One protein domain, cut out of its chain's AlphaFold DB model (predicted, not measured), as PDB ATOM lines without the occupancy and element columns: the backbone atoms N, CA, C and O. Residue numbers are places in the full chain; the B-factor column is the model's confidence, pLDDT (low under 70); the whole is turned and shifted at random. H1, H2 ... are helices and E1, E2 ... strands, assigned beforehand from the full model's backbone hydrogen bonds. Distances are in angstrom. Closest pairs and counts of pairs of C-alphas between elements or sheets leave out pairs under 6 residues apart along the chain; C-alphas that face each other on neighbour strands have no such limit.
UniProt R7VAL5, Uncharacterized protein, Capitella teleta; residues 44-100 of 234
ATOM      1  N   GLN A  44      -7.292   8.162  35.147       81.25
ATOM      2  CA  GLN A  44      -7.332   6.868  35.831       81.25
ATOM      3  C   GLN A  44      -7.574   5.725  34.827       81.25
ATOM      4  O   GLN A  44      -8.469   5.856  33.986       81.25
ATOM      5  N   PRO A  45      -6.870   4.580  34.930       74.50
ATOM      6  CA  PRO A  45      -7.045   3.454  34.004       74.50
ATOM      7  C   PRO A  45      -8.467   2.883  33.987       74.50
ATOM      8  O   PRO A  45      -8.931   2.373  32.975       74.50
ATOM      9  N   THR A  46      -9.180   2.986  35.109       77.31
ATOM     10  CA  THR A  46     -10.552   2.491  35.273       77.31
ATOM     11  C   THR A  46     -11.615   3.415  34.677       77.31
ATOM     12  O   THR A  46     -12.782   3.009  34.613       77.31
ATOM     13  N   ASN A  47     -11.246   4.637  34.275       82.75
ATOM     14  CA  ASN A  47     -12.144   5.580  33.620       82.75
ATOM     15  C   ASN A  47     -12.437   5.092  32.186       82.75
ATOM     16  O   ASN A  47     -11.488   4.861  31.432       82.75
ATOM     17  N   PRO A  48     -13.715   4.964  31.779       87.62
ATOM     18  CA  PRO A  48     -14.081   4.534  30.428       87.62
ATOM     19  C   PRO A  48     -13.425   5.362  29.317       87.62
ATOM     20  O   PRO A  48     -13.017   4.805  28.305       87.62
ATOM     21  N   SER A  49     -13.236   6.668  29.532       89.44
ATOM     22  CA  SER A  49     -12.583   7.561  28.563       89.44
ATOM     23  C   SER A  49     -11.117   7.187  28.332       89.44
ATOM     24  O   SER A  49     -10.620   7.305  27.215       89.44
ATOM     25  N   SER A  50     -10.421   6.699  29.364       85.62
ATOM     26  CA  SER A  50      -9.038   6.220  29.248       85.62
ATOM     27  C   SER A  50      -8.965   4.960  28.394       85.62
ATOM     28  O   SER A  50      -8.142   4.869  27.487       85.62
ATOM     29  N   ILE A  51      -9.859   4.005  28.670       84.38
ATOM     30  CA  ILE A  51      -9.951   2.736  27.941       84.38
ATOM     31  C   ILE A  51     -10.309   3.009  26.477       84.38
ATOM     32  O   ILE A  51      -9.654   2.491  25.578       84.38
ATOM     33  N   TYR A  52     -11.281   3.890  26.240       91.31
ATOM     34  CA  TYR A  52     -11.673   4.331  24.906       91.31
ATOM     35  C   TYR A  52     -10.516   4.969  24.136       91.31
ATOM     36  O   TYR A  52     -10.240   4.595  22.999       91.31
ATOM     37  N   THR A  53      -9.799   5.900  24.771       81.75
ATOM     38  CA  THR A  53      -8.654   6.584  24.156       81.75
ATOM     39  C   THR A  53      -7.567   5.584  23.757       81.75
ATOM     40  O   THR A  53      -7.046   5.656  22.646       81.75
ATOM     41  N   ALA A  54      -7.266   4.611  24.625       87.56
ATOM     42  CA  ALA A  54      -6.310   3.546  24.332       87.56
ATOM     43  C   ALA A  54      -6.763   2.646  23.169       87.56
ATOM     44  O   ALA A  54      -5.965   2.351  22.280       87.56
ATOM     45  N   LEU A  55      -8.038   2.237  23.154       85.50
ATOM     46  CA  LEU A  55      -8.623   1.413  22.091       85.50
ATOM     47  C   LEU A  55      -8.583   2.132  20.739       85.50
ATOM     48  O   LEU A  55      -8.134   1.557  19.749       85.50
ATOM     49  N   ASN A  56      -9.000   3.399  20.701       89.25
ATOM     50  CA  ASN A  56      -9.006   4.174  19.467       89.25
ATOM     51  C   ASN A  56      -7.580   4.426  18.951       89.25
ATOM     52  O   ASN A  56      -7.321   4.266  17.760       89.25
ATOM     53  N   PHE A  57      -6.633   4.727  19.846       83.75
ATOM     54  CA  PHE A  57      -5.222   4.844  19.483       83.75
ATOM     55  C   PHE A  57      -4.682   3.532  18.892       83.75
ATOM     56  O   PHE A  57      -4.084   3.544  17.818       83.75
ATOM     57  N   ALA A  58      -4.924   2.390  19.543       84.00
ATOM     58  CA  ALA A  58      -4.473   1.085  19.057       84.00
ATOM     59  C   ALA A  58      -5.074   0.738  17.685       84.00
ATOM     60  O   ALA A  58      -4.361   0.257  16.798       84.00
ATOM     61  N   ARG A  59      -6.360   1.041  17.479       85.12
ATOM     62  CA  ARG A  59      -7.047   0.905  16.189       85.12
ATOM     63  C   ARG A  59      -6.393   1.764  15.107       85.12
ATOM     64  O   ARG A  59      -6.104   1.257  14.027       85.12
ATOM     65  N   GLU A  60      -6.141   3.042  15.386       84.44
ATOM     66  CA  GLU A  60      -5.492   3.961  14.441       84.44
ATOM     67  C   GLU A  60      -4.092   3.481  14.068       84.44
ATOM     68  O   GLU A  60      -3.757   3.435  12.887       84.44
ATOM     69  N   GLN A  61      -3.302   3.040  15.051       79.06
ATOM     70  CA  GLN A  61      -1.991   2.453  14.782       79.06
ATOM     71  C   GLN A  61      -2.102   1.192  13.926       79.06
ATOM     72  O   GLN A  61      -1.346   1.040  12.972       79.06
ATOM     73  N   SER A  62      -3.060   0.313  14.212       78.38
ATOM     74  CA  SER A  62      -3.270  -0.914  13.433       78.38
ATOM     75  C   SER A  62      -3.618  -0.592  11.976       78.38
ATOM     76  O   SER A  62      -2.996  -1.126  11.059       78.38
ATOM     77  N   SER A  63      -4.520   0.368  11.760       80.00
ATOM     78  CA  SER A  63      -4.910   0.842  10.428       80.00
ATOM     79  C   SER A  63      -3.737   1.457   9.654       80.00
ATOM     80  O   SER A  63      -3.512   1.111   8.495       80.00
ATOM     81  N   LEU A  64      -2.914   2.289  10.308       78.38
ATOM     82  CA  LEU A  64      -1.707   2.874   9.702       78.38
ATOM     83  C   LEU A  64      -0.695   1.819   9.230       78.38
ATOM     84  O   LEU A  64       0.053   2.068   8.288       78.38
ATOM     85  N   HIS A  65      -0.682   0.646   9.863       77.56
ATOM     86  CA  HIS A  65       0.187  -0.472   9.498       77.56
ATOM     87  C   HIS A  65      -0.493  -1.488   8.564       77.56
ATOM     88  O   HIS A  65       0.075  -2.547   8.301       77.56
ATOM     89  N   GLY A  66      -1.690  -1.182   8.050       77.88
ATOM     90  CA  GLY A  66      -2.436  -2.060   7.147       77.88
ATOM     91  C   GLY A  66      -2.978  -3.324   7.819       77.88
ATOM     92  O   GLY A  66      -3.214  -4.320   7.141       77.88
ATOM     93  N   MET A  67      -3.140  -3.312   9.144       74.25
ATOM     94  CA  MET A  67      -3.728  -4.423   9.888       74.25
ATOM     95  C   MET A  67      -5.253  -4.309   9.870       74.25
ATOM     96  O   MET A  67      -5.810  -3.308  10.316       74.25
ATOM     97  N   GLU A  68      -5.922  -5.356   9.388       76.50
ATOM     98  CA  GLU A  68      -7.388  -5.433   9.334       76.50
ATOM     99  C   GLU A  68      -8.017  -5.588  10.727       76.50
ATOM    100  O   GLU A  68      -9.077  -5.036  11.007       76.50
ATOM    101  N   THR A  69      -7.339  -6.306  11.626       78.50
ATOM    102  CA  THR A  69      -7.808  -6.563  12.992       78.50
ATOM    103  C   THR A  69      -6.811  -6.033  14.016       78.50
ATOM    104  O   THR A  69      -5.613  -6.311  13.944       78.50
ATOM    105  N   CYS A  70      -7.313  -5.294  15.005       80.94
ATOM    106  CA  CYS A  70      -6.532  -4.785  16.128       80.94
ATOM    107  C   CYS A  70      -6.780  -5.644  17.371       80.94
ATOM    108  O   CYS A  70      -7.883  -5.645  17.911       80.94
ATOM    109  N   PHE A  71      -5.764  -6.358  17.857       80.88
ATOM    110  CA  PHE A  71      -5.874  -7.113  19.107       80.88
ATOM    111  C   PHE A  71      -5.377  -6.283  20.286       80.88
ATOM    112  O   PHE A  71      -4.231  -5.831  20.293       80.88
ATOM    113  N   VAL A  72      -6.213  -6.135  21.313       79.50
ATOM    114  CA  VAL A  72      -5.862  -5.406  22.538       79.50
ATOM    115  C   VAL A  72      -6.098  -6.298  23.746       79.50
ATOM    116  O   VAL A  72      -7.182  -6.850  23.922       79.50
ATOM    117  N   THR A  73      -5.083  -6.447  24.592       81.00
ATOM    118  CA  THR A  73      -5.178  -7.224  25.832       81.00
ATOM    119  C   THR A  73      -5.337  -6.309  27.037       81.00
ATOM    120  O   THR A  73      -4.580  -5.350  27.174       81.00
ATOM    121  N   PHE A  74      -6.257  -6.642  27.941       81.00
ATOM    122  CA  PHE A  74      -6.451  -5.934  29.207       81.00
ATOM    123  C   PHE A  74      -6.438  -6.886  30.399       81.00
ATOM    124  O   PHE A  74      -6.862  -8.039  30.296       81.00
ATOM    125  N   ASP A  75      -6.042  -6.364  31.557       80.25
ATOM    126  CA  ASP A  75      -6.253  -7.041  32.833       80.25
ATOM    127  C   ASP A  75      -7.746  -7.242  33.097       80.25
ATOM    128  O   ASP A  75      -8.589  -6.475  32.624       80.25
ATOM    129  N   GLN A  76      -8.085  -8.254  33.895       75.75
ATOM    130  CA  GLN A  76      -9.469  -8.689  34.114       75.75
ATOM    131  C   GLN A  76     -10.487  -7.563  34.401       75.75
ATOM    132  O   GLN A  76     -11.540  -7.561  33.762       75.75
ATOM    133  N   PRO A  77     -10.243  -6.588  35.305       80.00
ATOM    134  CA  PRO A  77     -11.221  -5.526  35.556       80.00
ATOM    135  C   PRO A  77     -11.367  -4.529  34.396       80.00
ATOM    136  O   PRO A  77     -12.421  -3.914  34.252       80.00
ATOM    137  N   LEU A  78     -10.326  -4.343  33.585       80.50
ATOM    138  CA  LEU A  78     -10.355  -3.444  32.431       80.50
ATOM    139  C   LEU A  78     -10.953  -4.139  31.208       80.50
ATOM    140  O   LEU A  78     -11.681  -3.504  30.450       80.50
ATOM    141  N   TYR A  79     -10.721  -5.447  31.068       83.12
ATOM    142  CA  TYR A  79     -11.305  -6.288  30.029       83.12
ATOM    143  C   TYR A  79     -12.833  -6.184  30.013       83.12
ATOM    144  O   TYR A  79     -13.403  -5.898  28.965       83.12
ATOM    145  N   ALA A  80     -13.483  -6.330  31.175       82.00
ATOM    146  CA  ALA A  80     -14.941  -6.238  31.299       82.00
ATOM    147  C   ALA A  80     -15.499  -4.893  30.793       82.00
ATOM    148  O   ALA A  80     -16.483  -4.849  30.066       82.00
ATOM    149  N   LYS A  81     -14.817  -3.786  31.094       85.38
ATOM    150  CA  LYS A  81     -15.216  -2.454  30.611       85.38
ATOM    151  C   LYS A  81     -14.918  -2.256  29.125       85.38
ATOM    152  O   LYS A  81     -15.696  -1.636  28.409       85.38
ATOM    153  N   ALA A  82     -13.786  -2.769  28.655       82.44
ATOM    154  CA  ALA A  82     -13.370  -2.638  27.266       82.44
ATOM    155  C   ALA A  82     -14.313  -3.384  26.310       82.44
ATOM    156  O   ALA A  82     -14.624  -2.852  25.247       82.44
ATOM    157  N   ILE A  83     -14.815  -4.568  26.690       87.50
ATOM    158  CA  ILE A  83     -15.791  -5.299  25.864       87.50
ATOM    159  C   ILE A  83     -17.116  -4.541  25.726       87.50
ATOM    160  O   ILE A  83     -17.695  -4.547  24.643       87.50
ATOM    161  N   GLU A  84     -17.580  -3.864  26.781       89.19
ATOM    162  CA  GLU A  84     -18.801  -3.050  26.739       89.19
ATOM    163  C   GLU A  84     -18.628  -1.856  25.798       89.19
ATOM    164  O   GLU A  84     -19.486  -1.603  24.955       89.19
ATOM    165  N   ILE A  85     -17.483  -1.173  25.891       88.94
ATOM    166  CA  ILE A  85     -17.141  -0.039  25.029       88.94
ATOM    167  C   ILE A  85     -17.113  -0.468  23.556       88.94
ATOM    168  O   ILE A  85     -17.788   0.149  22.735       88.94
ATOM    169  N   VAL A  86     -16.389  -1.542  23.225       87.62
ATOM    170  CA  VAL A  86     -16.281  -2.040  21.840       87.62
ATOM    171  C   VAL A  86     -17.630  -2.510  21.297       87.62
ATOM    172  O   VAL A  86     -17.941  -2.247  20.142       87.62
ATOM    173  N   ALA A  87     -18.460  -3.155  22.119       87.94
ATOM    174  CA  ALA A  87     -19.798  -3.571  21.700       87.94
ATOM    175  C   ALA A  87     -20.746  -2.385  21.431       87.94
ATOM    176  O   ALA A  87     -21.734  -2.552  20.720       87.94
ATOM    177  N   SER A  88     -20.466  -1.213  22.010       92.00
ATOM    178  CA  SER A  88     -21.312  -0.018  21.910       92.00
ATOM    179  C   SER A  88     -20.912   0.976  20.815       92.00
ATOM    180  O   SER A  88     -21.721   1.841  20.484       92.00
ATOM    181  N   ASP A  89     -19.700   0.878  20.258       92.19
ATOM    182  CA  ASP A  89     -19.167   1.851  19.297       92.19
ATOM    183  C   ASP A  89     -18.781   1.186  17.965       92.19
ATOM    184  O   ASP A  89     -17.850   0.382  17.889       92.19
ATOM    185  N   GLU A  90     -19.471   1.572  16.887       91.25
ATOM    186  CA  GLU A  90     -19.213   1.097  15.523       91.25
ATOM    187  C   GLU A  90     -17.785   1.404  15.044       91.25
ATOM    188  O   GLU A  90     -17.199   0.629  14.286       91.25
ATOM    189  N   ILE A  91     -17.182   2.491  15.537       91.38
ATOM    190  CA  ILE A  91     -15.816   2.917  15.200       91.38
ATOM    191  C   ILE A  91     -14.781   1.859  15.621       91.38
ATOM    192  O   ILE A  91     -13.693   1.784  15.036       91.38
ATOM    193  N   LEU A  92     -15.113   1.034  16.621       87.38
ATOM    194  CA  LEU A  92     -14.238   0.027  17.216       87.38
ATOM    195  C   LEU A  92     -14.520  -1.407  16.734       87.38
ATOM    196  O   LEU A  92     -13.895  -2.329  17.250       87.38
ATOM    197  N   GLN A  93     -15.379  -1.629  15.731       79.50
ATOM    198  CA  GLN A  93     -15.745  -2.985  15.270       79.50
ATOM    199  C   GLN A  93     -14.560  -3.857  14.807       79.50
ATOM    200  O   GLN A  93     -14.633  -5.079  14.896       79.50
ATOM    201  N   GLY A  94     -13.453  -3.257  14.355       74.75
ATOM    202  CA  GLY A  94     -12.219  -3.974  13.993       74.75
ATOM    203  C   GLY A  94     -11.297  -4.308  15.175       74.75
ATOM    204  O   GLY A  94     -10.206  -4.847  14.976       74.75
ATOM    205  N   VAL A  95     -11.686  -3.952  16.405       80.50
ATOM    206  CA  VAL A  95     -10.890  -4.167  17.616       80.50
ATOM    207  C   VAL A  95     -11.379  -5.403  18.362       80.50
ATOM    208  O   VAL A  95     -12.520  -5.479  18.809       80.50
ATOM    209  N   VAL A  96     -10.482  -6.365  18.564       84.25
ATOM    210  CA  VAL A  96     -10.733  -7.582  19.335       84.25
ATOM    211  C   VAL A  96     -10.059  -7.464  20.694       84.25
ATOM    212  O   VAL A  96      -8.832  -7.496  20.824       84.25
ATOM    213  N   VAL A  97     -10.885  -7.356  21.730       80.69
ATOM    214  CA  VAL A  97     -10.430  -7.269  23.117       80.69
ATOM    215  C   VAL A  97     -10.220  -8.668  23.690       80.69
ATOM    216  O   VAL A  97     -11.096  -9.527  23.596       80.69
ATOM    217  N   ARG A  98      -9.067  -8.905  24.321       83.56
ATOM    218  CA  ARG A  98      -8.702 -10.184  24.947       83.56
ATOM    219  C   ARG A  98      -8.327  -9.992  26.414       83.56
ATOM    220  O   ARG A  98      -7.795  -8.954  26.808       83.56
ATOM    221  N   LEU A  99      -8.584 -11.015  27.223       75.00
ATOM    222  CA  LEU A  99      -8.079 -11.062  28.590       75.00
ATOM    223  C   LEU A  99      -6.554 -11.232  28.551       75.00
ATOM    224  O   LEU A  99      -6.041 -12.021  27.754       75.00
ATOM    225  N   GLY A 100      -5.832 -10.486  29.388       75.69
ATOM    226  CA  GLY A 100      -4.382 -10.597  29.508       75.69
ATOM    227  C   GLY A 100      -3.968 -12.041  29.782       75.69
ATOM    228  O   GLY A 100      -4.609 -12.725  30.577       75.69
TER     229      GLY A 100
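AT A GLANCE: This is residues 44 to 100 of the 234 residues of an uncharacterized protein of Capitella teleta (UniProt R7VAL5). A short ribbon of two parallel strands, E1 and E2, has two helices packed over one face, H1 mainly by E1 and H2 mainly by E2. The 57 printed residues hold two named helices and two named strands, ordered H1, E1, H2, E2; the class is mixed. The whole is compact, radius of gyration of the C-alphas 10.5 A, spanning 30 by 20 by 19 A.

HOW THE PARTS SIT: Start at H1, residues 48 to 64, with every O i to N i+4 pair within hydrogen-bond range. In E1, residues 70 to 74, Cys 70 is closest to H1, its C-alpha 5.7 A from that of Arg 59. H2, residues 76 to 88, has 7 of 9 such pairs within range and touches residues 48 to 52 of H1 alone; the closest C-alphas, Ile 51 and Ala 82, are 6.4 A apart. They run the same way at a steep tilt of 69.7 degrees, only just short of about perpendicular. E2, residues 95 to 99, is parallel to E1 at 29 degrees, with N 72 and O 96 within hydrogen-bond range at 3.0 A. E1, H2 and E2 form a strand-helix-strand unit, parallel neighbours with a helix between, its crossover right-handed.

IN THESE COORDINATES: Find C-alpha 48 at (-14.081, 4.534, 30.428); H1 runs 24.2 A from there. E1 measures 13.1 A, H2 19.1 A and E2 13.3 A, ending at C-alpha 99 (-8.079, -11.062, 28.590).

THE WHOLE: The C-alphas farthest apart, Gln 44 and Gly 66, are 30.4 A apart. The printed part has no cut, no link is long, and no printed residue is under 70 in pLDDT.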